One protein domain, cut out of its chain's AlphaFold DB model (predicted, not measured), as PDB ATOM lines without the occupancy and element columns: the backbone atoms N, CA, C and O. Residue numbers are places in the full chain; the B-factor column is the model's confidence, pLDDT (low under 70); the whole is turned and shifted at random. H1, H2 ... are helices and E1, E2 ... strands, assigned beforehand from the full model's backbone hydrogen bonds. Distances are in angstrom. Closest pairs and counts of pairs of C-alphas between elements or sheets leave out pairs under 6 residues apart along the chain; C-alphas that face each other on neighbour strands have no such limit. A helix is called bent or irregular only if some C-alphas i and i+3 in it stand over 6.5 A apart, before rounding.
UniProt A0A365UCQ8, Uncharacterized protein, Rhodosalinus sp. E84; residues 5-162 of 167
ATOM      1  N   VAL A   5     -44.034 -38.107 -35.845       87.88
ATOM      2  CA  VAL A   5     -42.654 -37.917 -35.384       87.88
ATOM      3  C   VAL A   5     -41.721 -38.393 -36.490       87.88
ATOM      4  O   VAL A   5     -41.935 -39.470 -37.057       87.88
ATOM      5  N   GLN A   6     -40.728 -37.582 -36.834       84.38
ATOM      6  CA  GLN A   6     -39.778 -37.896 -37.896       84.38
ATOM      7  C   GLN A   6     -38.364 -37.493 -37.504       84.38
ATOM      8  O   GLN A   6     -38.159 -36.502 -36.811       84.38
ATOM      9  N   ASN A   7     -37.374 -38.183 -38.064       77.94
ATOM     10  CA  ASN A   7     -36.020 -37.648 -38.083       77.94
ATOM     11  C   ASN A   7     -35.969 -36.424 -39.029       77.94
ATOM     12  O   ASN A   7     -36.623 -36.432 -40.076       77.94
ATOM     13  N   PRO A   8     -35.244 -35.348 -38.689       71.19
ATOM     14  CA  PRO A   8     -35.014 -34.235 -39.602       71.19
ATOM     15  C   PRO A   8     -34.102 -34.645 -40.760       71.19
ATOM     16  O   PRO A   8     -33.449 -35.688 -40.729       71.19
ATOM     17  N   SER A   9     -34.036 -33.793 -41.788       75.25
ATOM     18  CA  SER A   9     -33.061 -33.970 -42.870       75.25
ATOM     19  C   SER A   9     -31.623 -33.983 -42.334       75.25
ATOM     20  O   SER A   9     -31.319 -33.334 -41.330       75.25
ATOM     21  N   THR A  10     -30.720 -34.664 -43.040       73.88
ATOM     22  CA  THR A  10     -29.298 -34.790 -42.668       73.88
ATOM     23  C   THR A  10     -28.600 -33.442 -42.473       73.88
ATOM     24  O   THR A  10     -27.807 -33.295 -41.547       73.88
ATOM     25  N   PHE A  11     -28.936 -32.435 -43.282       71.00
ATOM     26  CA  PHE A  11     -28.392 -31.083 -43.140       71.00
ATOM     27  C   PHE A  11     -28.780 -30.433 -41.802       71.00
ATOM     28  O   PHE A  11     -27.938 -29.847 -41.118       71.00
ATOM     29  N   PHE A  12     -30.048 -30.568 -41.399       76.38
ATOM     30  CA  PHE A  12     -30.518 -30.039 -40.117       76.38
ATOM     31  C   PHE A  12     -29.918 -30.797 -38.933       76.38
ATOM     32  O   PHE A  12     -29.554 -30.164 -37.944       76.38
ATOM     33  N   VAL A  13     -29.748 -32.120 -39.054       79.31
ATOM     34  CA  VAL A  13     -29.052 -32.935 -38.045       79.31
ATOM     35  C   VAL A  13     -27.622 -32.439 -37.846       79.31
ATOM     36  O   VAL A  13     -27.231 -32.175 -36.716       79.31
ATOM     37  N   GLN A  14     -26.855 -32.226 -38.921       82.12
ATOM     38  CA  GLN A  14     -25.468 -31.771 -38.800       82.12
ATOM     39  C   GLN A  14     -25.360 -30.421 -38.074       82.12
ATOM     40  O   GLN A  14     -24.543 -30.266 -37.168       82.12
ATOM     41  N   ARG A  15     -26.207 -29.445 -38.424       82.38
ATOM     42  CA  ARG A  15     -26.214 -28.138 -37.748       82.38
ATOM     43  C   ARG A  15     -26.647 -28.238 -36.284       82.38
ATOM     44  O   ARG A  15     -26.070 -27.556 -35.439       82.38
ATOM     45  N   ALA A  16     -27.632 -29.078 -35.973       87.56
ATOM     46  CA  ALA A  16     -28.045 -29.349 -34.597       87.56
ATOM     47  C   ALA A  16     -26.909 -29.995 -33.783       87.56
ATOM     48  O   ALA A  16     -26.637 -29.558 -32.664       87.56
ATOM     49  N   TYR A  17     -26.194 -30.957 -34.368       88.56
ATOM     50  CA  TYR A  17     -25.035 -31.614 -33.763       88.56
ATOM     51  C   TYR A  17     -23.890 -30.631 -33.478       88.56
ATOM     52  O   TYR A  17     -23.348 -30.589 -32.369       88.56
ATOM     53  N   GLU A  18     -23.531 -29.799 -34.461       90.56
ATOM     54  CA  GLU A  18     -22.523 -28.740 -34.310       90.56
ATOM     55  C   GLU A  18     -22.907 -27.772 -33.182       90.56
ATOM     56  O   GLU A  18     -22.090 -27.477 -32.303       90.56
ATOM     57  N   LEU A  19     -24.172 -27.336 -33.147       93.81
ATOM     58  CA  LEU A  19     -24.681 -26.470 -32.088       93.81
ATOM     59  C   LEU A  19     -24.569 -27.149 -30.718       93.81
ATOM     60  O   LEU A  19     -23.991 -26.568 -29.798       93.81
ATOM     61  N   TYR A  20     -25.051 -28.384 -30.577       94.50
ATOM     62  CA  TYR A  20     -25.014 -29.118 -29.311       94.50
ATOM     63  C   TYR A  20     -23.596 -29.267 -28.751       94.50
ATOM     64  O   TYR A  20     -23.386 -29.185 -27.536       94.50
ATOM     65  N   ASN A  21     -22.610 -29.496 -29.620       94.44
ATOM     66  CA  ASN A  21     -21.213 -29.653 -29.219       94.44
ATOM     67  C   ASN A  21     -20.497 -28.320 -28.983       94.44
ATOM     68  O   ASN A  21     -19.571 -28.262 -28.175       94.44
ATOM     69  N   SER A  22     -20.943 -27.235 -29.618       95.38
ATOM     70  CA  SER A  22     -20.401 -25.895 -29.363       95.38
ATOM     71  C   SER A  22     -20.848 -25.297 -28.023       95.38
ATOM     72  O   SER A  22     -20.153 -24.431 -27.482       95.38
ATOM     73  N   VAL A  23     -21.986 -25.745 -27.477       96.56
ATOM     74  CA  VAL A  23     -22.511 -25.318 -26.172       96.56
ATOM     75  C   VAL A  23     -21.789 -26.050 -25.044       96.56
ATOM     76  O   VAL A  23     -21.886 -27.270 -24.883       96.56
ATOM     77  N   ARG A  24     -21.081 -25.284 -24.219       95.31
ATOM     78  CA  ARG A  24     -20.321 -25.752 -23.058       95.31
ATOM     79  C   ARG A  24     -21.080 -25.457 -21.773       95.31
ATOM     80  O   ARG A  24     -21.957 -24.600 -21.726       95.31
ATOM     81  N   ASN A  25     -20.672 -26.107 -20.685       94.25
ATOM     82  CA  ASN A  25     -21.253 -25.855 -19.365       94.25
ATOM     83  C   ASN A  25     -21.148 -24.372 -18.954       94.25
ATOM     84  O   ASN A  25     -22.071 -23.824 -18.367       94.25
ATOM     85  N   THR A  26     -20.050 -23.698 -19.307       95.38
ATOM     86  CA  THR A  26     -19.828 -22.267 -19.030       95.38
ATOM     87  C   THR A  26     -20.749 -21.330 -19.810       95.38
ATOM     88  O   THR A  26     -20.938 -20.199 -19.382       95.38
ATOM     89  N   ASP A  27     -21.333 -21.789 -20.921       95.69
ATOM     90  CA  ASP A  27     -22.248 -20.992 -21.752       95.69
ATOM     91  C   ASP A  27     -23.692 -21.031 -21.232       95.69
ATOM     92  O   ASP A  27     -24.556 -20.287 -21.698       95.69
ATOM     93  N   LEU A  28     -23.975 -21.952 -20.310       96.50
ATOM     94  CA  LEU A  28     -25.315 -22.210 -19.812       96.50
ATOM     95  C   LEU A  28     -25.541 -21.499 -18.479       96.50
ATOM     96  O   LEU A  28     -24.657 -21.535 -17.612       96.50
ATOM     97  N   PRO A  29     -26.737 -20.928 -18.249       94.94
ATOM     98  CA  PRO A  29     -27.099 -20.424 -16.933       94.94
ATOM     99  C   PRO A  29     -27.009 -21.535 -15.883       94.94
ATOM    100  O   PRO A  29     -27.112 -22.725 -16.195       94.94
ATOM    101  N   GLN A  30     -26.830 -21.150 -14.621       93.19
ATOM    102  CA  GLN A  30     -27.102 -22.073 -13.522       93.19
ATOM    103  C   GLN A  30     -28.584 -22.453 -13.549       93.19
ATOM    104  O   GLN A  30     -29.415 -21.624 -13.924       93.19
ATOM    105  N   LYS A  31     -28.914 -23.688 -13.155       87.75
ATOM    106  CA  LYS A  31     -30.321 -24.075 -13.042       87.75
ATOM    107  C   LYS A  31     -31.016 -23.199 -12.007       87.75
ATOM    108  O   LYS A  31     -30.467 -22.952 -10.931       87.75
ATOM    109  N   ALA A  32     -32.224 -22.751 -12.323       85.88
ATOM    110  CA  ALA A  32     -33.062 -22.092 -11.339       85.88
ATOM    111  C   ALA A  32     -33.435 -23.076 -10.215       85.88
ATOM    112  O   ALA A  32     -33.512 -24.286 -10.425       85.88
ATOM    113  N   GLY A  33     -33.719 -22.560  -9.016       86.62
ATOM    114  CA  GLY A  33     -34.194 -23.361  -7.877       86.62
ATOM    115  C   GLY A  33     -35.625 -23.904  -8.029       86.62
ATOM    116  O   GLY A  33     -36.202 -24.387  -7.060       86.62
ATOM    117  N   VAL A  34     -36.219 -23.797  -9.222       90.00
ATOM    118  CA  VAL A  34     -37.560 -24.299  -9.549       90.00
ATOM    119  C   VAL A  34     -37.505 -25.767  -9.974       90.00
ATOM    120  O   VAL A  34     -36.465 -26.266 -10.398       90.00
ATOM    121  N   LYS A  35     -38.654 -26.456  -9.916       89.75
ATOM    122  CA  LYS A  35     -38.783 -27.914 -10.104       89.75
ATOM    123  C   LYS A  35     -38.012 -28.490 -11.305       89.75
ATOM    124  O   LYS A  35     -37.422 -29.558 -11.181       89.75
ATOM    125  N   TYR A  36     -38.001 -27.789 -12.439       92.62
ATOM    126  CA  TYR A  36     -37.351 -28.238 -13.680       92.62
ATOM    127  C   TYR A  36     -36.134 -27.398 -14.084       92.62
ATOM    128  O   TYR A  36     -35.620 -27.534 -15.192       92.62
ATOM    129  N   GLY A  37     -35.665 -26.516 -13.202       93.06
ATOM    130  CA  GLY A  37     -34.478 -25.700 -13.435       93.06
ATOM    131  C   GLY A  37     -34.638 -24.561 -14.442       93.06
ATOM    132  O   GLY A  37     -33.669 -23.839 -14.645       93.06
ATOM    133  N   ILE A  38     -35.818 -24.381 -15.047       95.69
ATOM    134  CA  ILE A  38     -36.099 -23.327 -16.029       95.69
ATOM    135  C   ILE A  38     -37.172 -22.386 -15.479       95.69
ATOM    136  O   ILE A  38     -38.308 -22.795 -15.250       95.69
ATOM    137  N   ASP A  39     -36.783 -21.130 -15.290       95.69
ATOM    138  CA  ASP A  39     -37.637 -19.974 -15.023       95.69
ATOM    139  C   ASP A  39     -37.465 -18.919 -16.138       95.69
ATOM    140  O   ASP A  39     -36.755 -19.148 -17.120       95.69
ATOM    141  N   ASP A  40     -38.071 -17.739 -15.988       96.00
ATOM    142  CA  ASP A  40     -37.974 -16.656 -16.978       96.00
ATOM    143  C   ASP A  40     -36.530 -16.192 -17.237       96.00
ATOM    144  O   ASP A  40     -36.176 -15.883 -18.379       96.00
ATOM    145  N   SER A  41     -35.677 -16.159 -16.206       95.81
ATOM    146  CA  SER A  41     -34.267 -15.775 -16.359       95.81
ATOM    147  C   SER A  41     -33.481 -16.842 -17.117       95.81
ATOM    148  O   SER A  41     -32.729 -16.531 -18.044       95.81
ATOM    149  N   THR A  42     -33.689 -18.107 -16.758       97.19
ATOM    150  CA  THR A  42     -33.048 -19.256 -17.396       97.19
ATOM    151  C   THR A  42     -33.477 -19.351 -18.852       97.19
ATOM    152  O   THR A  42     -32.617 -19.412 -19.723       97.19
ATOM    153  N   TRP A  43     -34.780 -19.282 -19.134       96.75
ATOM    154  CA  TRP A  43     -35.320 -19.255 -20.495       96.75
ATOM    155  C   TRP A  43     -34.673 -18.152 -21.337       96.75
ATOM    156  O   TRP A  43     -34.159 -18.437 -22.419       96.75
ATOM    157  N   THR A  44     -34.624 -16.921 -20.815       96.31
ATOM    158  CA  THR A  44     -34.030 -15.776 -21.524       96.31
ATOM    159  C   THR A  44     -32.583 -16.074 -21.914       96.31
ATOM    160  O   THR A  44     -32.221 -15.964 -23.085       96.31
ATOM    161  N   LYS A  45     -31.778 -16.555 -20.960       97.12
ATOM    162  CA  LYS A  45     -30.371 -16.902 -21.199       97.12
ATOM    163  C   LYS A  45     -30.202 -18.070 -22.167       97.12
ATOM    164  O   LYS A  45     -29.289 -18.043 -22.979       97.12
ATOM    165  N   LEU A  46     -31.069 -19.083 -22.132       97.38
ATOM    166  CA  LEU A  46     -31.017 -20.188 -23.098       97.38
ATOM    167  C   LEU A  46     -31.306 -19.703 -24.527       97.38
ATOM    168  O   LEU A  46     -30.613 -20.114 -25.461       97.38
ATOM    169  N   ILE A  47     -32.270 -18.795 -24.708       95.94
ATOM    170  CA  ILE A  47     -32.543 -18.164 -26.008       95.94
ATOM    171  C   ILE A  47     -31.354 -17.309 -26.469       95.94
ATOM    172  O   ILE A  47     -30.953 -17.395 -27.632       95.94
ATOM    173  N   GLU A  48     -30.750 -16.525 -25.574       95.31
ATOM    174  CA  GLU A  48     -29.551 -15.730 -25.870       95.31
ATOM    175  C   GLU A  48     -28.364 -16.611 -26.272       95.31
ATOM    176  O   GLU A  48     -27.763 -16.375 -27.322       95.31
ATOM    177  N   THR A  49     -28.074 -17.670 -25.509       96.81
ATOM    178  CA  THR A  49     -27.021 -18.643 -25.827       96.81
ATOM    179  C   THR A  49     -27.271 -19.294 -27.184       96.81
ATOM    180  O   THR A  49     -26.346 -19.403 -27.986       96.81
ATOM    181  N   THR A  50     -28.520 -19.662 -27.487       95.62
ATOM    182  CA  THR A  50     -28.893 -20.213 -28.800       95.62
ATOM    183  C   THR A  50     -28.533 -19.239 -29.920       95.62
ATOM    184  O   THR A  50     -27.815 -19.602 -30.852       95.62
ATOM    185  N   LYS A  51     -28.975 -17.981 -29.821       93.94
ATOM    186  CA  LYS A  51     -28.713 -16.959 -30.846       93.94
ATOM    187  C   LYS A  51     -27.224 -16.644 -30.989       93.94
ATOM    188  O   LYS A  51     -26.742 -16.523 -32.112       93.94
ATOM    189  N   ALA A  52     -26.496 -16.545 -29.879       94.25
ATOM    190  CA  ALA A  52     -25.062 -16.268 -29.884       94.25
ATOM    191  C   ALA A  52     -24.263 -17.383 -30.574       94.25
ATOM    192  O   ALA A  52     -23.407 -17.097 -31.409       94.25
ATOM    193  N   LYS A  53     -24.575 -18.652 -30.284       95.06
ATOM    194  CA  LYS A  53     -23.898 -19.802 -30.905       95.06
ATOM    195  C   LYS A  53     -24.222 -19.938 -32.386       95.06
ATOM    196  O   LYS A  53     -23.322 -20.186 -33.180       95.06
ATOM    197  N   LEU A  54     -25.474 -19.707 -32.778       91.94
ATOM    198  CA  LEU A  54     -25.839 -19.674 -34.194       91.94
ATOM    199  C   LEU A  54     -25.115 -18.555 -34.946       91.94
ATOM    200  O   LEU A  54     -24.660 -18.774 -36.065       91.94
ATOM    201  N   LEU A  55     -24.973 -17.378 -34.334       92.12
ATOM    202  CA  LEU A  55     -24.242 -16.265 -34.933       92.12
ATOM    203  C   LEU A  55     -22.755 -16.590 -35.123       92.12
ATOM    204  O   LEU A  55     -22.197 -16.285 -36.175       92.12
ATOM    205  N   ASP A  56     -22.130 -17.232 -34.136       92.50
ATOM    206  CA  ASP A  56     -20.745 -17.707 -34.223       92.50
ATOM    207  C   ASP A  56     -20.573 -18.744 -35.349       92.50
ATOM    208  O   ASP A  56     -19.726 -18.588 -36.229       92.50
ATOM    209  N   MET A  57     -21.466 -19.737 -35.422       90.06
ATOM    210  CA  MET A  57     -21.495 -20.742 -36.498       90.06
ATOM    211  C   MET A  57     -21.751 -20.139 -37.888       90.06
ATOM    212  O   MET A  57     -21.309 -20.692 -38.900       90.06
ATOM    213  N   ALA A  58     -22.461 -19.013 -37.945       88.50
ATOM    214  CA  ALA A  58     -22.684 -18.216 -39.147       88.50
ATOM    215  C   ALA A  58     -21.533 -17.236 -39.446       88.50
ATOM    216  O   ALA A  58     -21.652 -16.421 -40.359       88.50
ATOM    217  N   LYS A  59     -20.422 -17.283 -38.696       88.81
ATOM    218  CA  LYS A  59     -19.272 -16.367 -38.817       88.81
ATOM    219  C   LYS A  59     -19.676 -14.890 -38.743       88.81
ATOM    220  O   LYS A  59     -19.119 -14.044 -39.438       88.81
ATOM    221  N   GLY A  60     -20.667 -14.581 -37.910       82.31
ATOM    222  CA  GLY A  60     -21.188 -13.228 -37.731       82.31
ATOM    223  C   GLY A  60     -22.247 -12.797 -38.751       82.31
ATOM    224  O   GLY A  60     -22.780 -11.694 -38.609       82.31
ATOM    225  N   ASP A  61     -22.609 -13.633 -39.732       82.56
ATOM    226  CA  ASP A  61     -23.693 -13.310 -40.663       82.56
ATOM    227  C   ASP A  61     -25.067 -13.468 -39.995       82.56
ATOM    228  O   ASP A  61     -25.647 -14.552 -39.895       82.56
ATOM    229  N   LYS A  62     -25.618 -12.335 -39.556       80.44
ATOM    230  CA  LYS A  62     -26.929 -12.251 -38.897       80.44
ATOM    231  C   LYS A  62     -28.095 -12.662 -39.800       80.44
ATOM    232  O   LYS A  62     -29.186 -12.881 -39.281       80.44
ATOM    233  N   ASN A  63     -27.914 -12.744 -41.119       78.88
ATOM    234  CA  ASN A  63     -28.980 -13.164 -42.032       78.88
ATOM    235  C   ASN A  63     -29.197 -14.680 -42.026       78.88
ATOM    236  O   ASN A  63     -30.253 -15.140 -42.449       78.88
ATOM    237  N   LEU A  64     -28.228 -15.442 -41.512       77.12
ATOM    238  CA  LEU A  64     -28.304 -16.898 -41.387       77.12
ATOM    239  C   LEU A  64     -28.847 -17.355 -40.024       77.12
ATOM    240  O   LEU A  64     -29.012 -18.553 -39.797       77.12
ATOM    241  N   VAL A  65     -29.133 -16.416 -39.116       82.12
ATOM    242  CA  VAL A  65     -29.696 -16.692 -37.790       82.12
ATOM    243  C   VAL A  65     -31.191 -16.355 -37.798       82.12
ATOM    244  O   VAL A  65     -31.546 -15.228 -38.154       82.12
ATOM    245  N   PRO A  66     -32.080 -17.277 -37.373       80.75
ATOM    246  CA  PRO A  66     -33.494 -16.969 -37.190       80.75
ATOM    247  C   PRO A  66     -33.678 -15.738 -36.292       80.75
ATOM    248  O   PRO A  66     -33.150 -15.673 -35.176       80.75
ATOM    249  N   ARG A  67     -34.385 -14.726 -36.804       69.94
ATOM    250  CA  ARG A  67     -34.570 -13.443 -36.105       69.94
ATOM    251  C   ARG A  67     -35.651 -13.545 -35.030       69.94
ATOM    252  O   ARG A  67     -35.508 -12.963 -33.950       69.94
ATOM    253  N   ASP A  68     -36.704 -14.291 -35.329       75.50
ATOM    254  CA  ASP A  68     -37.847 -14.567 -34.471       75.50
ATOM    255  C   ASP A  68     -37.847 -16.034 -34.004       75.50
ATOM    256  O   ASP A  68     -36.888 -16.780 -34.201       75.50
ATOM    257  N   GLU A  69     -38.896 -16.427 -33.287       72.00
ATOM    258  CA  GLU A  69     -39.037 -17.789 -32.759       72.00
ATOM    259  C   GLU A  69     -39.338 -18.817 -33.869       72.00
ATOM    260  O   GLU A  69     -39.096 -20.013 -33.683       72.00
ATOM    261  N   ASN A  70     -39.780 -18.352 -35.045       72.19
ATOM    262  CA  ASN A  70     -40.024 -19.189 -36.214       72.19
ATOM    263  C   ASN A  70     -38.693 -19.718 -36.767       72.19
ATOM    264  O   ASN A  70     -37.811 -18.970 -37.177       72.19
ATOM    265  N   GLY A  71     -38.526 -21.040 -36.760       79.69
ATOM    266  CA  GLY A  71     -37.271 -21.689 -37.158       79.69
ATOM    267  C   GLY A  71     -36.182 -21.682 -36.077       79.69
ATOM    268  O   GLY A  71     -35.176 -22.373 -36.232       79.69
ATOM    269  N   LEU A  72     -36.388 -20.986 -34.952       88.50
ATOM    270  CA  LEU A  72     -35.515 -21.085 -33.779       88.50
ATOM    271  C   LEU A  72     -35.812 -22.340 -32.947       88.50
ATOM    272  O   LEU A  72     -34.934 -22.807 -32.227       88.50
ATOM    273  N   CYS A  73     -37.021 -22.901 -33.056       89.25
ATOM    274  CA  CYS A  73     -37.501 -24.010 -32.228       89.25
ATOM    275  C   CYS A  73     -36.575 -25.236 -32.231       89.25
ATOM    276  O   CYS A  73     -36.315 -25.790 -31.166       89.25
ATOM    277  N   ILE A  74     -35.989 -25.615 -33.373       88.81
ATOM    278  CA  ILE A  74     -34.992 -26.699 -33.434       88.81
ATOM    279  C   ILE A  74     -33.762 -26.376 -32.583       88.81
ATOM    280  O   ILE A  74     -33.388 -27.144 -31.699       88.81
ATOM    281  N   TYR A  75     -33.163 -25.211 -32.801       91.62
ATOM    282  CA  TYR A  75     -31.913 -24.817 -32.162       91.62
ATOM    283  C   TYR A  75     -32.093 -24.544 -30.667       91.62
ATOM    284  O   TYR A  75     -31.279 -24.982 -29.858       91.62
ATOM    285  N   ALA A  76     -33.189 -23.888 -30.283       94.88
ATOM    286  CA  ALA A  76     -33.527 -23.663 -28.882       94.88
ATOM    287  C   ALA A  76     -33.759 -24.990 -28.149       94.88
ATOM    288  O   ALA A  76     -33.316 -25.146 -27.013       94.88
ATOM    289  N   SER A  77     -34.374 -25.976 -28.810       94.62
ATOM    290  CA  SER A  77     -34.551 -27.320 -28.249       94.62
ATOM    291  C   SER A  77     -33.227 -28.051 -28.056       94.62
ATOM    292  O   SER A  77     -33.041 -28.706 -27.037       94.62
ATOM    293  N   VAL A  78     -32.276 -27.899 -28.982       94.81
ATOM    294  CA  VAL A  78     -30.919 -28.454 -28.846       94.81
ATOM    295  C   VAL A  78     -30.200 -27.861 -27.631       94.81
ATOM    296  O   VAL A  78     -29.617 -28.597 -26.831       94.81
ATOM    297  N   VAL A  79     -30.267 -26.539 -27.450       96.81
ATOM    298  CA  VAL A  79     -29.664 -25.872 -26.284       96.81
ATOM    299  C   VAL A  79     -30.378 -26.265 -24.989       96.81
ATOM    300  O   VAL A  79     -29.711 -26.533 -23.989       96.81
ATOM    301  N   ALA A  80     -31.709 -26.380 -25.002       96.69
ATOM    302  CA  ALA A  80     -32.484 -26.883 -23.868       96.69
ATOM    303  C   ALA A  80     -32.075 -28.317 -23.504       96.69
ATOM    304  O   ALA A  80     -31.833 -28.615 -22.335       96.69
ATOM    305  N   ALA A  81     -31.920 -29.191 -24.501       94.94
ATOM    306  CA  ALA A  81     -31.477 -30.561 -24.296       94.94
ATOM    307  C   ALA A  81     -30.085 -30.604 -23.650       94.94
ATOM    308  O   ALA A  81     -29.874 -31.299 -22.653       94.94
ATOM    309  N   LYS A  82     -29.144 -29.792 -24.151       96.12
ATOM    310  CA  LYS A  82     -27.809 -29.652 -23.550       96.12
ATOM    311  C   LYS A  82     -27.877 -29.139 -22.111       96.12
ATOM    312  O   LYS A  82     -27.131 -29.619 -21.257       96.12
ATOM    313  N   PHE A  83     -28.775 -28.197 -21.829       97.31
ATOM    314  CA  PHE A  83     -29.010 -27.685 -20.483       97.31
ATOM    315  C   PHE A  83     -29.500 -28.774 -19.526       97.31
ATOM    316  O   PHE A  83     -28.935 -28.913 -18.441       97.31
ATOM    317  N   PHE A  84     -30.471 -29.600 -19.917       95.38
ATOM    318  CA  PHE A  84     -30.924 -30.708 -19.070       95.38
ATOM    319  C   PHE A  84     -29.803 -31.706 -18.766       95.38
ATOM    320  O   PHE A  84     -29.659 -32.124 -17.615       95.38
ATOM    321  N   VAL A  85     -28.964 -32.018 -19.754       94.44
ATOM    322  CA  VAL A  85     -27.811 -32.911 -19.572       94.44
ATOM    323  C   VAL A  85     -26.776 -32.303 -18.622       94.44
ATOM    324  O   VAL A  85     -26.376 -32.949 -17.656       94.44
ATOM    325  N   LEU A  86     -26.343 -31.060 -18.859       94.94
ATOM    326  CA  LEU A  86     -25.213 -30.465 -18.132       94.94
ATOM    327  C   LEU A  86     -25.586 -29.824 -16.787       94.94
ATOM    328  O   LEU A  86     -24.759 -29.821 -15.876       94.94
ATOM    329  N   ARG A  87     -26.794 -29.262 -16.652       93.88
ATOM    330  CA  ARG A  87     -27.238 -28.529 -15.449       93.88
ATOM    331  C   ARG A  87     -28.229 -29.304 -14.595       93.88
ATOM    332  O   ARG A  87     -28.175 -29.201 -13.370       93.88
ATOM    333  N   ASN A  88     -29.110 -30.087 -15.217       88.00
ATOM    334  CA  ASN A  88     -30.083 -30.903 -14.487       88.00
ATOM    335  C   ASN A  88     -29.640 -32.365 -14.323       88.00
ATOM    336  O   ASN A  88     -30.296 -33.098 -13.591       88.00
ATOM    337  N   HIS A  89     -28.520 -32.763 -14.940       89.81
ATOM    338  CA  HIS A  89     -27.972 -34.123 -14.897       89.81
ATOM    339  C   HIS A  89     -28.945 -35.199 -15.406       89.81
ATOM    340  O   HIS A  89     -28.924 -36.340 -14.945       89.81
ATOM    341  N   ILE A  90     -29.789 -34.845 -16.379       90.81
ATOM    342  CA  ILE A  90     -30.736 -35.768 -17.010       90.81
ATOM    343  C   ILE A  90     -30.127 -36.243 -18.327       90.81
ATOM    344  O   ILE A  90     -30.239 -35.574 -19.352       90.81
ATOM    345  N   LEU A  91     -29.419 -37.374 -18.288       86.75
ATOM    346  CA  LEU A  91     -28.666 -37.876 -19.445       86.75
ATOM    347  C   LEU A  91     -29.569 -38.379 -20.576       86.75
ATOM    348  O   LEU A  91     -29.224 -38.210 -21.742       86.75
ATOM    349  N   ASP A  92     -30.721 -38.959 -20.237       88.94
ATOM    350  CA  ASP A  92     -31.726 -39.389 -21.212       88.94
ATOM    351  C   ASP A  92     -32.566 -38.183 -21.653       88.94
ATOM    352  O   ASP A  92     -33.729 -38.013 -21.283       88.94
ATOM    353  N   THR A  93     -31.919 -37.279 -22.387       91.38
ATOM    354  CA  THR A  93     -32.549 -36.098 -22.973       91.38
ATOM    355  C   THR A  93     -32.394 -36.112 -24.483       91.38
ATOM    356  O   THR A  93     -31.285 -36.237 -25.003       91.38
ATOM    357  N   HIS A  94     -33.504 -35.909 -25.184       90.12
ATOM    358  CA  HIS A  94     -33.569 -35.902 -26.634       90.12
ATOM    359  C   HIS A  94     -34.383 -34.736 -27.188       90.12
ATOM    360  O   HIS A  94     -35.294 -34.231 -26.543       90.12
ATOM    361  N   VAL A  95     -34.049 -34.290 -28.400       92.88
ATOM    362  CA  VAL A  95     -34.889 -33.355 -29.158       92.88
ATOM    363  C   VAL A  95     -35.811 -34.156 -30.061       92.88
ATOM    364  O   VAL A  95     -35.361 -35.059 -30.769       92.88
ATOM    365  N   VAL A  96     -37.091 -33.800 -30.046       92.44
ATOM    366  CA  VAL A  96     -38.133 -34.413 -30.861       92.44
ATOM    367  C   VAL A  96     -38.571 -33.440 -31.943       92.44
ATOM    368  O   VAL A  96     -38.826 -32.276 -31.653       92.44
ATOM    369  N   ARG A  97     -38.708 -33.938 -33.175       91.69
ATOM    370  CA  ARG A  97     -39.349 -33.243 -34.297       91.69
ATOM    371  C   ARG A  97     -40.721 -33.850 -34.553       91.69
ATOM    372  O   ARG A  97     -40.828 -35.054 -34.793       91.69
ATOM    373  N   VAL A  98     -41.753 -33.014 -34.573       90.94
ATOM    374  CA  VAL A  98     -43.086 -33.395 -35.044       90.94
ATOM    375  C   VAL A  98     -43.372 -32.656 -36.347       90.94
ATOM    376  O   VAL A  98     -43.381 -31.427 -36.383       90.94
ATOM    377  N   ASP A  99     -43.581 -33.428 -37.409       88.19
ATOM    378  CA  ASP A  99     -43.913 -32.964 -38.754       88.19
ATOM    379  C   ASP A  99     -45.425 -32.695 -38.892       88.19
ATOM    380  O   ASP A  99     -46.268 -33.398 -38.311       88.19
ATOM    381  N   GLY A 100     -45.762 -31.664 -39.665       81.88
ATOM    382  CA  GLY A 100     -47.113 -31.151 -39.869       81.88
ATOM    383  C   GLY A 100     -47.189 -30.120 -41.005       81.88
ATOM    384  O   GLY A 100     -46.533 -30.257 -42.027       81.88
ATOM    385  N   LYS A 101     -48.007 -29.064 -40.853       80.50
ATOM    386  CA  LYS A 101     -48.040 -27.935 -41.816       80.50
ATOM    387  C   LYS A 101     -46.738 -27.123 -41.760       80.50
ATOM    388  O   LYS A 101     -46.328 -26.518 -42.744       80.50
ATOM    389  N   SER A 102     -46.140 -27.103 -40.579       80.62
ATOM    390  CA  SER A 102     -44.803 -26.627 -40.269       80.62
ATOM    391  C   SER A 102     -44.208 -27.621 -39.279       80.62
ATOM    392  O   SER A 102     -44.960 -28.231 -38.518       80.62
ATOM    393  N   ASP A 103     -42.890 -27.759 -39.259       86.19
ATOM    394  CA  ASP A 103     -42.233 -28.544 -38.221       86.19
ATOM    395  C   ASP A 103     -42.346 -27.852 -36.857       86.19
ATOM    396  O   ASP A 103     -42.296 -26.621 -36.760       86.19
ATOM    397  N   HIS A 104     -42.396 -28.650 -35.794       90.69
ATOM    398  CA  HIS A 104     -42.142 -28.182 -34.439       90.69
ATOM    399  C   HIS A 104     -41.129 -29.079 -33.734       90.69
ATOM    400  O   HIS A 104     -41.144 -30.302 -33.887       90.69
ATOM    401  N   TYR A 105     -40.261 -28.448 -32.946       92.44
ATOM    402  CA  TYR A 105     -39.200 -29.099 -32.201       92.44
ATOM    403  C   TYR A 105     -39.275 -28.697 -30.732       92.44
ATOM    404  O   TYR A 105     -39.516 -27.529 -30.429       92.44
ATOM    405  N   TYR A 106     -39.043 -29.664 -29.849       94.62
ATOM    406  CA  TYR A 106     -38.959 -29.475 -28.400       94.62
ATOM    407  C   TYR A 106     -38.034 -30.528 -27.789       94.62
ATOM    408  O   TYR A 106     -37.771 -31.573 -28.391       94.62
ATOM    409  N   ALA A 107     -37.525 -30.261 -26.590       94.94
ATOM    410  CA  ALA A 107     -36.739 -31.223 -25.833       94.94
ATOM    411  C   ALA A 107     -37.642 -32.093 -24.947       94.94
ATOM    412  O   ALA A 107     -38.622 -31.622 -24.363       94.94
ATOM    413  N   VAL A 108     -37.279 -33.362 -24.818       94.69
ATOM    414  CA  VAL A 108     -37.858 -34.330 -23.893       94.69
ATOM    415  C   VAL A 108     -36.727 -34.864 -23.022       94.69
ATOM    416  O   VAL A 108     -35.744 -35.386 -23.537       94.69
ATOM    417  N   ALA A 109     -36.854 -34.720 -21.708       92.94
ATOM    418  CA  ALA A 109     -35.882 -35.183 -20.725       92.94
ATOM    419  C   ALA A 109     -36.538 -36.213 -19.796       92.94
ATOM    420  O   ALA A 109     -37.552 -35.926 -19.159       92.94
ATOM    421  N   ALA A 110     -35.976 -37.414 -19.704       86.38
ATOM    422  CA  ALA A 110     -36.496 -38.509 -18.894       86.38
ATOM    423  C   ALA A 110     -35.517 -38.874 -17.767       86.38
ATOM    424  O   ALA A 110     -34.331 -39.094 -17.988       86.38
ATOM    425  N   PHE A 111     -36.013 -38.955 -16.530       76.81
ATOM    426  CA  PHE A 111     -35.206 -39.342 -15.364       76.81
ATOM    427  C   PHE A 111     -35.970 -40.329 -14.475       76.81
ATOM    428  O   PHE A 111     -36.498 -39.963 -13.429       76.81
ATOM    429  N   GLY A 112     -36.108 -41.580 -14.930       73.88
ATOM    430  CA  GLY A 112     -36.735 -42.658 -14.147       73.88
ATOM    431  C   GLY A 112     -38.216 -42.443 -13.784       73.88
ATOM    432  O   GLY A 112     -38.755 -43.174 -12.959       73.88
ATOM    433  N   GLY A 113     -38.874 -41.454 -14.391       84.38
ATOM    434  CA  GLY A 113     -40.260 -41.063 -14.142       84.38
ATOM    435  C   GLY A 113     -40.914 -40.485 -15.402       84.38
ATOM    436  O   GLY A 113     -40.375 -40.661 -16.499       84.38
ATOM    437  N   PRO A 114     -42.070 -39.802 -15.279       89.94
ATOM    438  CA  PRO A 114     -42.735 -39.195 -16.427       89.94
ATOM    439  C   PRO A 114     -41.798 -38.228 -17.166       89.94
ATOM    440  O   PRO A 114     -41.121 -37.432 -16.510       89.94
ATOM    441  N   PRO A 115     -41.763 -38.265 -18.509       93.06
ATOM    442  CA  PRO A 115     -40.892 -37.393 -19.282       93.06
ATOM    443  C   PRO A 115     -41.246 -35.921 -19.055       93.06
ATOM    444  O   PRO A 115     -42.420 -35.537 -19.015       93.06
ATOM    445  N   ILE A 116     -40.206 -35.102 -18.927       95.19
ATOM    446  CA  ILE A 116     -40.273 -33.647 -18.869       95.19
ATOM    447  C   ILE A 116     -40.220 -33.138 -20.307       95.19
ATOM    448  O   ILE A 116     -39.289 -33.443 -21.044       95.19
ATOM    449  N   ILE A 117     -41.208 -32.348 -20.697       96.44
ATOM    450  CA  ILE A 117     -41.250 -31.634 -21.970       96.44
ATOM    451  C   ILE A 117     -40.690 -30.237 -21.737       96.44
ATOM    452  O   ILE A 117     -41.032 -29.591 -20.744       96.44
ATOM    453  N   CYS A 118     -39.857 -29.761 -22.654       96.81
ATOM    454  CA  CYS A 118     -39.362 -28.398 -22.668       96.81
ATOM    455  C   CYS A 118     -39.427 -27.815 -24.081       96.81
ATOM    456  O   CYS A 118     -38.672 -28.213 -24.967       96.81
ATOM    457  N   ASP A 119     -40.312 -26.842 -24.265       96.50
ATOM    458  CA  ASP A 119     -40.407 -26.022 -25.470       96.50
ATOM    459  C   ASP A 119     -40.155 -24.564 -25.078       96.50
ATOM    460  O   ASP A 119     -40.927 -23.959 -24.335       96.50
ATOM    461  N   LEU A 120     -39.043 -24.007 -25.558       96.50
ATOM    462  CA  LEU A 120     -38.631 -22.627 -25.279       96.50
ATOM    463  C   LEU A 120     -39.231 -21.609 -26.262       96.50
ATOM    464  O   LEU A 120     -38.917 -20.423 -26.178       96.50
ATOM    465  N   THR A 121     -40.040 -22.074 -27.214       94.38
ATOM    466  CA  THR A 121     -40.545 -21.304 -28.357       94.38
ATOM    467  C   THR A 121     -42.058 -21.446 -28.533       94.38
ATOM    468  O   THR A 121     -42.580 -21.206 -29.620       94.38
ATOM    469  N   CYS A 122     -42.800 -21.818 -27.482       91.69
ATOM    470  CA  CYS A 122     -44.257 -22.009 -27.554       91.69
ATOM    471  C   CYS A 122     -45.006 -20.763 -28.049       91.69
ATOM    472  O   CYS A 122     -46.099 -20.861 -28.618       91.69
ATOM    473  N   ARG A 123     -44.438 -19.577 -27.807       92.06
ATOM    474  CA  ARG A 123     -45.029 -18.288 -28.161       92.06
ATOM    475  C   ARG A 123     -45.183 -18.097 -29.674       92.06
ATOM    476  O   ARG A 123     -46.122 -17.408 -30.074       92.06
ATOM    477  N   GLN A 124     -44.412 -18.803 -30.505       89.94
ATOM    478  CA  GLN A 124     -44.602 -18.846 -31.963       89.94
ATOM    479  C   GLN A 124     -46.010 -19.336 -32.373       89.94
ATOM    480  O   GLN A 124     -46.481 -19.040 -33.467       89.94
ATOM    481  N   PHE A 125     -46.709 -20.042 -31.477       90.69
ATOM    482  CA  PHE A 125     -48.071 -20.548 -31.677       90.69
ATOM    483  C   PHE A 125     -49.130 -19.789 -30.863       90.69
ATOM    484  O   PHE A 125     -50.233 -20.290 -30.648       90.69
ATOM    485  N   GLY A 126     -48.804 -18.596 -30.356       89.81
ATOM    486  CA  GLY A 126     -49.692 -17.821 -29.482       89.81
ATOM    487  C   GLY A 126     -49.757 -18.335 -28.039       89.81
ATOM    488  O   GLY A 126     -50.657 -17.955 -27.294       89.81
ATOM    489  N   GLY A 127     -48.822 -19.206 -27.640       91.44
ATOM    490  CA  GLY A 127     -48.681 -19.694 -26.269       91.44
ATOM    491  C   GLY A 127     -47.879 -18.762 -25.343       91.44
ATOM    492  O   GLY A 127     -47.498 -17.653 -25.732       91.44
ATOM    493  N   PRO A 128     -47.593 -19.205 -24.103       94.12
ATOM    494  CA  PRO A 128     -46.651 -18.521 -23.217       94.12
ATOM    495  C   PRO A 128     -45.222 -18.561 -23.782       94.12
ATOM    496  O   PRO A 128     -44.952 -19.253 -24.759       94.12
ATOM    497  N   LYS A 129     -44.285 -17.842 -23.146       94.00
ATOM    498  CA  LYS A 129     -42.866 -17.795 -23.558       94.00
ATOM    499  C   LYS A 129     -42.251 -19.192 -23.717       94.00
ATOM    500  O   LYS A 129     -41.546 -19.446 -24.685       94.00
ATOM    501  N   TYR A 130     -42.532 -20.082 -22.770       96.31
ATOM    502  CA  TYR A 130     -42.080 -21.466 -22.774       96.31
ATOM    503  C   TYR A 130     -43.066 -22.361 -22.028       96.31
ATOM    504  O   TYR A 130     -43.826 -21.899 -21.171       96.31
ATOM    505  N   PHE A 131     -42.997 -23.655 -22.318       97.00
ATOM    506  CA  PHE A 131     -43.555 -24.714 -21.491       97.00
ATOM    507  C   PHE A 131     -42.421 -25.602 -20.990       97.00
ATOM    508  O   PHE A 131     -41.597 -26.072 -21.771       97.00
ATOM    509  N   VAL A 132     -42.396 -25.847 -19.680       96.75
ATOM    510  CA  VAL A 132     -41.501 -26.821 -19.055       96.75
ATOM    511  C   VAL A 132     -42.269 -27.626 -18.012       96.75
ATOM    512  O   VAL A 132     -42.851 -27.063 -17.086       96.75
ATOM    513  N   GLY A 133     -42.304 -28.943 -18.170       96.19
ATOM    514  CA  GLY A 133     -42.950 -29.837 -17.215       96.19
ATOM    515  C   GLY A 133     -43.423 -31.143 -17.822       96.19
ATOM    516  O   GLY A 133     -43.219 -31.418 -19.000       96.19
ATOM    517  N   THR A 134     -44.043 -31.980 -17.003       96.12
ATOM    518  CA  THR A 134     -44.589 -33.261 -17.463       96.12
ATOM    519  C   THR A 134     -45.844 -33.057 -18.305       96.12
ATOM    520  O   THR A 134     -46.552 -32.054 -18.179       96.12
ATOM    521  N   LEU A 135     -46.191 -34.055 -19.121       95.06
ATOM    522  CA  LEU A 135     -47.399 -34.003 -19.945       95.06
ATOM    523  C   LEU A 135     -48.664 -33.728 -19.106       95.06
ATOM    524  O   LEU A 135     -49.541 -32.981 -19.531       95.06
ATOM    525  N   ALA A 136     -48.753 -34.292 -17.898       95.69
ATOM    526  CA  ALA A 136     -49.884 -34.080 -16.994       95.69
ATOM    527  C   ALA A 136     -50.002 -32.621 -16.522       95.69
ATOM    528  O   ALA A 136     -51.098 -32.064 -16.548       95.69
ATOM    529  N   GLU A 137     -48.885 -32.000 -16.142       96.69
ATOM    530  CA  GLU A 137     -48.845 -30.611 -15.661       96.69
ATOM    531  C   GLU A 137     -49.133 -29.609 -16.776       96.69
ATOM    532  O   GLU A 137     -49.808 -28.609 -16.550       96.69
ATOM    533  N   LEU A 138     -48.663 -29.889 -17.993       96.50
ATOM    534  CA  LEU A 138     -48.846 -28.998 -19.137       96.50
ATOM    535  C   LEU A 138     -50.253 -29.082 -19.744       96.50
ATOM    536  O   LEU A 138     -50.656 -28.179 -20.476       96.50
ATOM    537  N   LYS A 139     -51.026 -30.134 -19.445       96.44
ATOM    538  CA  LYS A 139     -52.347 -30.396 -20.044       96.44
ATOM    539  C   LYS A 139     -53.320 -29.206 -20.013       96.44
ATOM    540  O   LYS A 139     -53.938 -28.974 -21.054       96.44
ATOM    541  N   PRO A 140     -53.504 -28.467 -18.899       95.94
ATOM    542  CA  PRO A 140     -54.472 -27.370 -18.852       95.94
ATOM    543  C   PRO A 140     -54.131 -26.243 -19.832       95.94
ATOM    544  O   PRO A 140     -55.004 -25.775 -20.557       95.94
ATOM    545  N   SER A 141     -52.858 -25.852 -19.900       95.12
ATOM    546  CA  SER A 141     -52.404 -24.724 -20.719       95.12
ATOM    547  C   SER A 141     -52.121 -25.128 -22.169       95.12
ATOM    548  O   SER A 141     -52.535 -24.435 -23.094       95.12
ATOM    549  N   ALA A 142     -51.477 -26.275 -22.399       95.88
ATOM    550  CA  ALA A 142     -51.077 -26.719 -23.737       95.88
ATOM    551  C   ALA A 142     -52.269 -27.102 -24.632       95.88
ATOM    552  O   ALA A 142     -52.166 -27.038 -25.854       95.88
ATOM    553  N   LYS A 143     -53.425 -27.458 -24.054       96.69
ATOM    554  CA  LYS A 143     -54.658 -27.685 -24.828       96.69
ATOM    555  C   LYS A 143     -55.237 -26.413 -25.448       96.69
ATOM    556  O   LYS A 143     -55.967 -26.515 -26.430       96.69
ATOM    557  N   GLN A 144     -54.940 -25.243 -24.880       95.88
ATOM    558  CA  GLN A 144     -55.456 -23.967 -25.383       95.88
ATOM    559  C   GLN A 144     -54.613 -23.386 -26.521       95.88
ATOM    560  O   GLN A 144     -55.087 -22.524 -27.254       95.88
ATOM    561  N   VAL A 145     -53.387 -23.879 -26.707       95.25
ATOM    562  CA  VAL A 145     -52.471 -23.392 -27.740       95.25
ATOM    563  C   VAL A 145     -52.582 -24.276 -28.978       95.25
ATOM    564  O   VAL A 145     -52.352 -25.485 -28.900       95.25
ATOM    565  N   GLN A 146     -52.936 -23.678 -30.117       94.12
ATOM    566  CA  GLN A 146     -53.050 -24.372 -31.400       94.12
ATOM    567  C   GLN A 146     -51.736 -24.277 -32.176       94.12
ATOM    568  O   GLN A 146     -51.268 -23.185 -32.476       94.12
ATOM    569  N   ALA A 147     -51.177 -25.417 -32.561       90.56
ATOM    570  CA  ALA A 147     -49.969 -25.519 -33.366       90.56
ATOM    571  C   ALA A 147     -50.159 -26.602 -34.431       90.56
ATOM    572  O   ALA A 147     -50.716 -27.663 -34.160       90.56
ATOM    573  N   MET A 148     -49.709 -26.342 -35.661       89.19
ATOM    574  CA  MET A 148     -49.700 -27.348 -36.737       89.19
ATOM    575  C   MET A 148     -51.067 -28.029 -36.966       89.19
ATOM    576  O   MET A 148     -51.138 -29.220 -37.246       89.19
ATOM    577  N   GLY A 149     -52.176 -27.295 -36.819       88.44
ATOM    578  CA  GLY A 149     -53.527 -27.847 -36.995       88.44
ATOM    579  C   GLY A 149     -53.986 -28.828 -35.903       88.44
ATOM    580  O   GLY A 149     -54.948 -29.560 -36.125       88.44
ATOM    581  N   SER A 150     -53.313 -28.850 -34.751       93.50
ATOM    582  CA  SER A 150     -53.707 -29.555 -33.526       93.50
ATOM    583  C   SER A 150     -53.446 -28.655 -32.308       93.50
ATOM    584  O   SER A 150     -52.980 -27.529 -32.454       93.50
ATOM    585  N   ASN A 151     -53.713 -29.135 -31.094       94.50
ATOM    586  CA  ASN A 151     -53.242 -28.461 -29.883       94.50
ATOM    587  C   ASN A 151     -51.846 -28.962 -29.468       94.50
ATOM    588  O   ASN A 151     -51.485 -30.111 -29.753       94.50
ATOM    589  N   LEU A 152     -51.076 -28.125 -28.763       95.06
ATOM    590  CA  LEU A 152     -49.720 -28.474 -28.311       95.06
ATOM    591  C   LEU A 152     -49.695 -29.709 -27.404       95.06
ATOM    592  O   LEU A 152     -48.741 -30.478 -27.454       95.06
ATOM    593  N   TYR A 153     -50.749 -29.960 -26.621       95.88
ATOM    594  CA  TYR A 153     -50.808 -31.154 -25.773       95.88
ATOM    595  C   TYR A 153     -50.756 -32.460 -26.584       95.88
ATOM    596  O   TYR A 153     -50.014 -33.370 -26.214       95.88
ATOM    597  N   GLU A 154     -51.486 -32.565 -27.697       94.94
ATOM    598  CA  GLU A 154     -51.423 -33.755 -28.559       94.94
ATOM    599  C   GLU A 154     -50.068 -33.883 -29.271       94.94
ATOM    600  O   GLU A 154     -49.577 -34.995 -29.456       94.94
ATOM    601  N   ILE A 155     -49.429 -32.760 -29.611       94.69
ATOM    602  CA  ILE A 155     -48.074 -32.750 -30.181       94.69
ATOM    603  C   ILE A 155     -47.061 -33.291 -29.166       94.69
ATOM    604  O   ILE A 155     -46.282 -34.183 -29.503       94.69
ATOM    605  N   TYR A 156     -47.101 -32.809 -27.921       95.25
ATOM    606  CA  TYR A 156     -46.231 -33.273 -26.837       95.25
ATOM    607  C   TYR A 156     -46.487 -34.732 -26.468       95.25
ATOM    608  O   TYR A 156     -45.556 -35.508 -26.250       95.25
ATOM    609  N   LYS A 157     -47.755 -35.141 -26.428       94.44
ATOM    610  CA  LYS A 157     -48.133 -36.535 -26.200       94.44
ATOM    611  C   LYS A 157     -47.546 -37.452 -27.270       94.44
ATOM    612  O   LYS A 157     -47.023 -38.507 -26.932       94.44
ATOM    613  N   LEU A 158     -47.608 -37.047 -28.536       92.38
ATOM    614  CA  LEU A 158     -47.055 -37.829 -29.634       92.38
ATOM    615  C   LEU A 158     -45.531 -37.984 -29.510       92.38
ATOM    616  O   LEU A 158     -45.018 -39.091 -29.655       92.38
ATOM    617  N   GLY A 159     -44.798 -36.911 -29.209       89.88
ATOM    618  CA  GLY A 159     -43.342 -37.010 -29.105       89.88
ATOM    619  C   GLY A 159     -42.836 -37.647 -27.819       89.88
ATOM    620  O   GLY A 159     -41.828 -38.333 -27.856       89.88
ATOM    621  N   THR A 160     -43.549 -37.546 -26.698       89.69
ATOM    622  CA  THR A 160     -43.163 -38.276 -25.469       89.69
ATOM    623  C   THR A 160     -43.260 -39.801 -25.599       89.69
ATOM    624  O   THR A 160     -42.723 -40.520 -24.762       89.69
ATOM    625  N   GLN A 161     -43.928 -40.312 -26.638       87.94
ATOM    626  CA  GLN A 161     -43.991 -41.743 -26.957       87.94
ATOM    627  C   GLN A 161     -42.828 -42.213 -27.841       87.94
ATOM    628  O   GLN A 161     -42.673 -43.415 -28.057       87.94
ATOM    629  N   THR A 162     -42.030 -41.288 -28.378       83.56
ATOM    630  CA  THR A 162     -40.931 -41.620 -29.279       83.56
ATOM    631  C   THR A 162     -39.616 -41.785 -28.528       83.56
ATOM    632  O   THR A 162     -39.412 -41.235 -27.451       83.56
TER     633      THR A 162
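What this domain is: This is residues 5 to 162 of the 167 residues of an uncharacterized protein of Rhodosalinus sp. E84 (UniProt A0A365UCQ8). A twisted sheet of four strands stands in the middle, with the helix H3 along one face and the helical hairpin of H5 and H6 on the other, where the sheet curls round H6. H1 and H2 pack on H3 but not on the sheet, and the short H4 only grazes the sheet. The printed part has 158 residues, with six named helices and four named strands in the order H1, H2, H3, E1, E2, E3, H4, E4, H5, H6; the sheet's order is E1, E2, E3, E4, antiparallel throughout, and the class is mixed, helices and strands. The whole is compact and rounded, with a radius of gyration of the C-alphas of 14.5 A and spans of 41 by 36 by 26 A.

How they stand to each other: The sheet begins with E1, residues 92 to 99, E2, residues 104 to 110, and E3, residues 116 to 119, a meander, each strand the antiparallel neighbour of the one before. E1 and E2 form a hairpin, with N 94 and O 108 within hydrogen-bond range at 2.8 A. E2 and E3 form another hairpin, with N 107 and O 118 at 2.9 A. E4, residues 131 to 134, is the antiparallel neighbour of E3, with N 117 and O 133 at 2.8 A; E1 and E4 are the edge strands. Three layers, helices on both faces of a sheet, are made by H3, residues 73 to 87, on one face, and H5, residues 135 to 142, and H6, residues 152 to 160, on the other. H3 lies over E2 at a height over the sheet of 8.1 A and runs along the strands, at 4 degrees to E2 on the local plane; the closest C-alphas of H3 and E2 are those of Ser 77 and Tyr 106, 4.9 A apart. The closest C-alphas of E1 and H6 are those of Val 96 and Gly 159, 6.1 A apart. H5 and H6 touch at Ala 142 and Tyr 153, their closest C-alphas, 4.9 A apart, and form a helical hairpin at a shallow tilt of 24 degrees, opposite ways. H2, residues 40 to 57, touches H3 with its residues 46 to 50 alone, at a steep tilt of 67 degrees; their closest C-alphas are those of Thr 50 and Ala 76, 5.8 A apart. H1, residues 10 to 22, touches H3 with its residues 16 to 20 alone, the closest C-alphas being those of Tyr 20 and Val 78 at 6.0 A; the tilt of 37 degrees is only just steep. H1 and H2 also touch, with Leu 19 and Lys 53 closest, their C-alphas 6.8 A apart. H4, residues 122 to 125, only grazes the sheet, with its residues 122 to 124. Every O i to N i+4 pair is within hydrogen-bond range in H1, H2, H3 and H6, against 2 of 4 in H5; H4 is too short for such a pair.

Where its parts are: E1 measures 22.3 A from first to last C-alpha and E2 19.5 A. H2 is the longest helix, at 25.9 A, followed by H3 at 20.2 A, H1 at 18.3 A and H6 at 12.1 A. H5 is irregular, with C-alphas 137 and 140 lying 7.2 A apart. H1 begins at C-alpha 10, (-29.298, -34.790, -42.668), E1 begins at C-alpha 92, (-31.726, -39.389, -21.212), and H6 ends at C-alpha 160, (-43.163, -38.276, -25.469).

The domain as a whole: The two C-alphas farthest apart are those of Lys 59 and Pro 140, 41.9 A, while those of Val 5 and Thr 162, the first and last printed, are 7.3 A apart. The printed part has no cut. The links from H1 to H2 and from H2 to H3 are long, with 17 and 15 residues. The mean pLDDT of the printed part is 90.5, and Arg 67 alone is under 70.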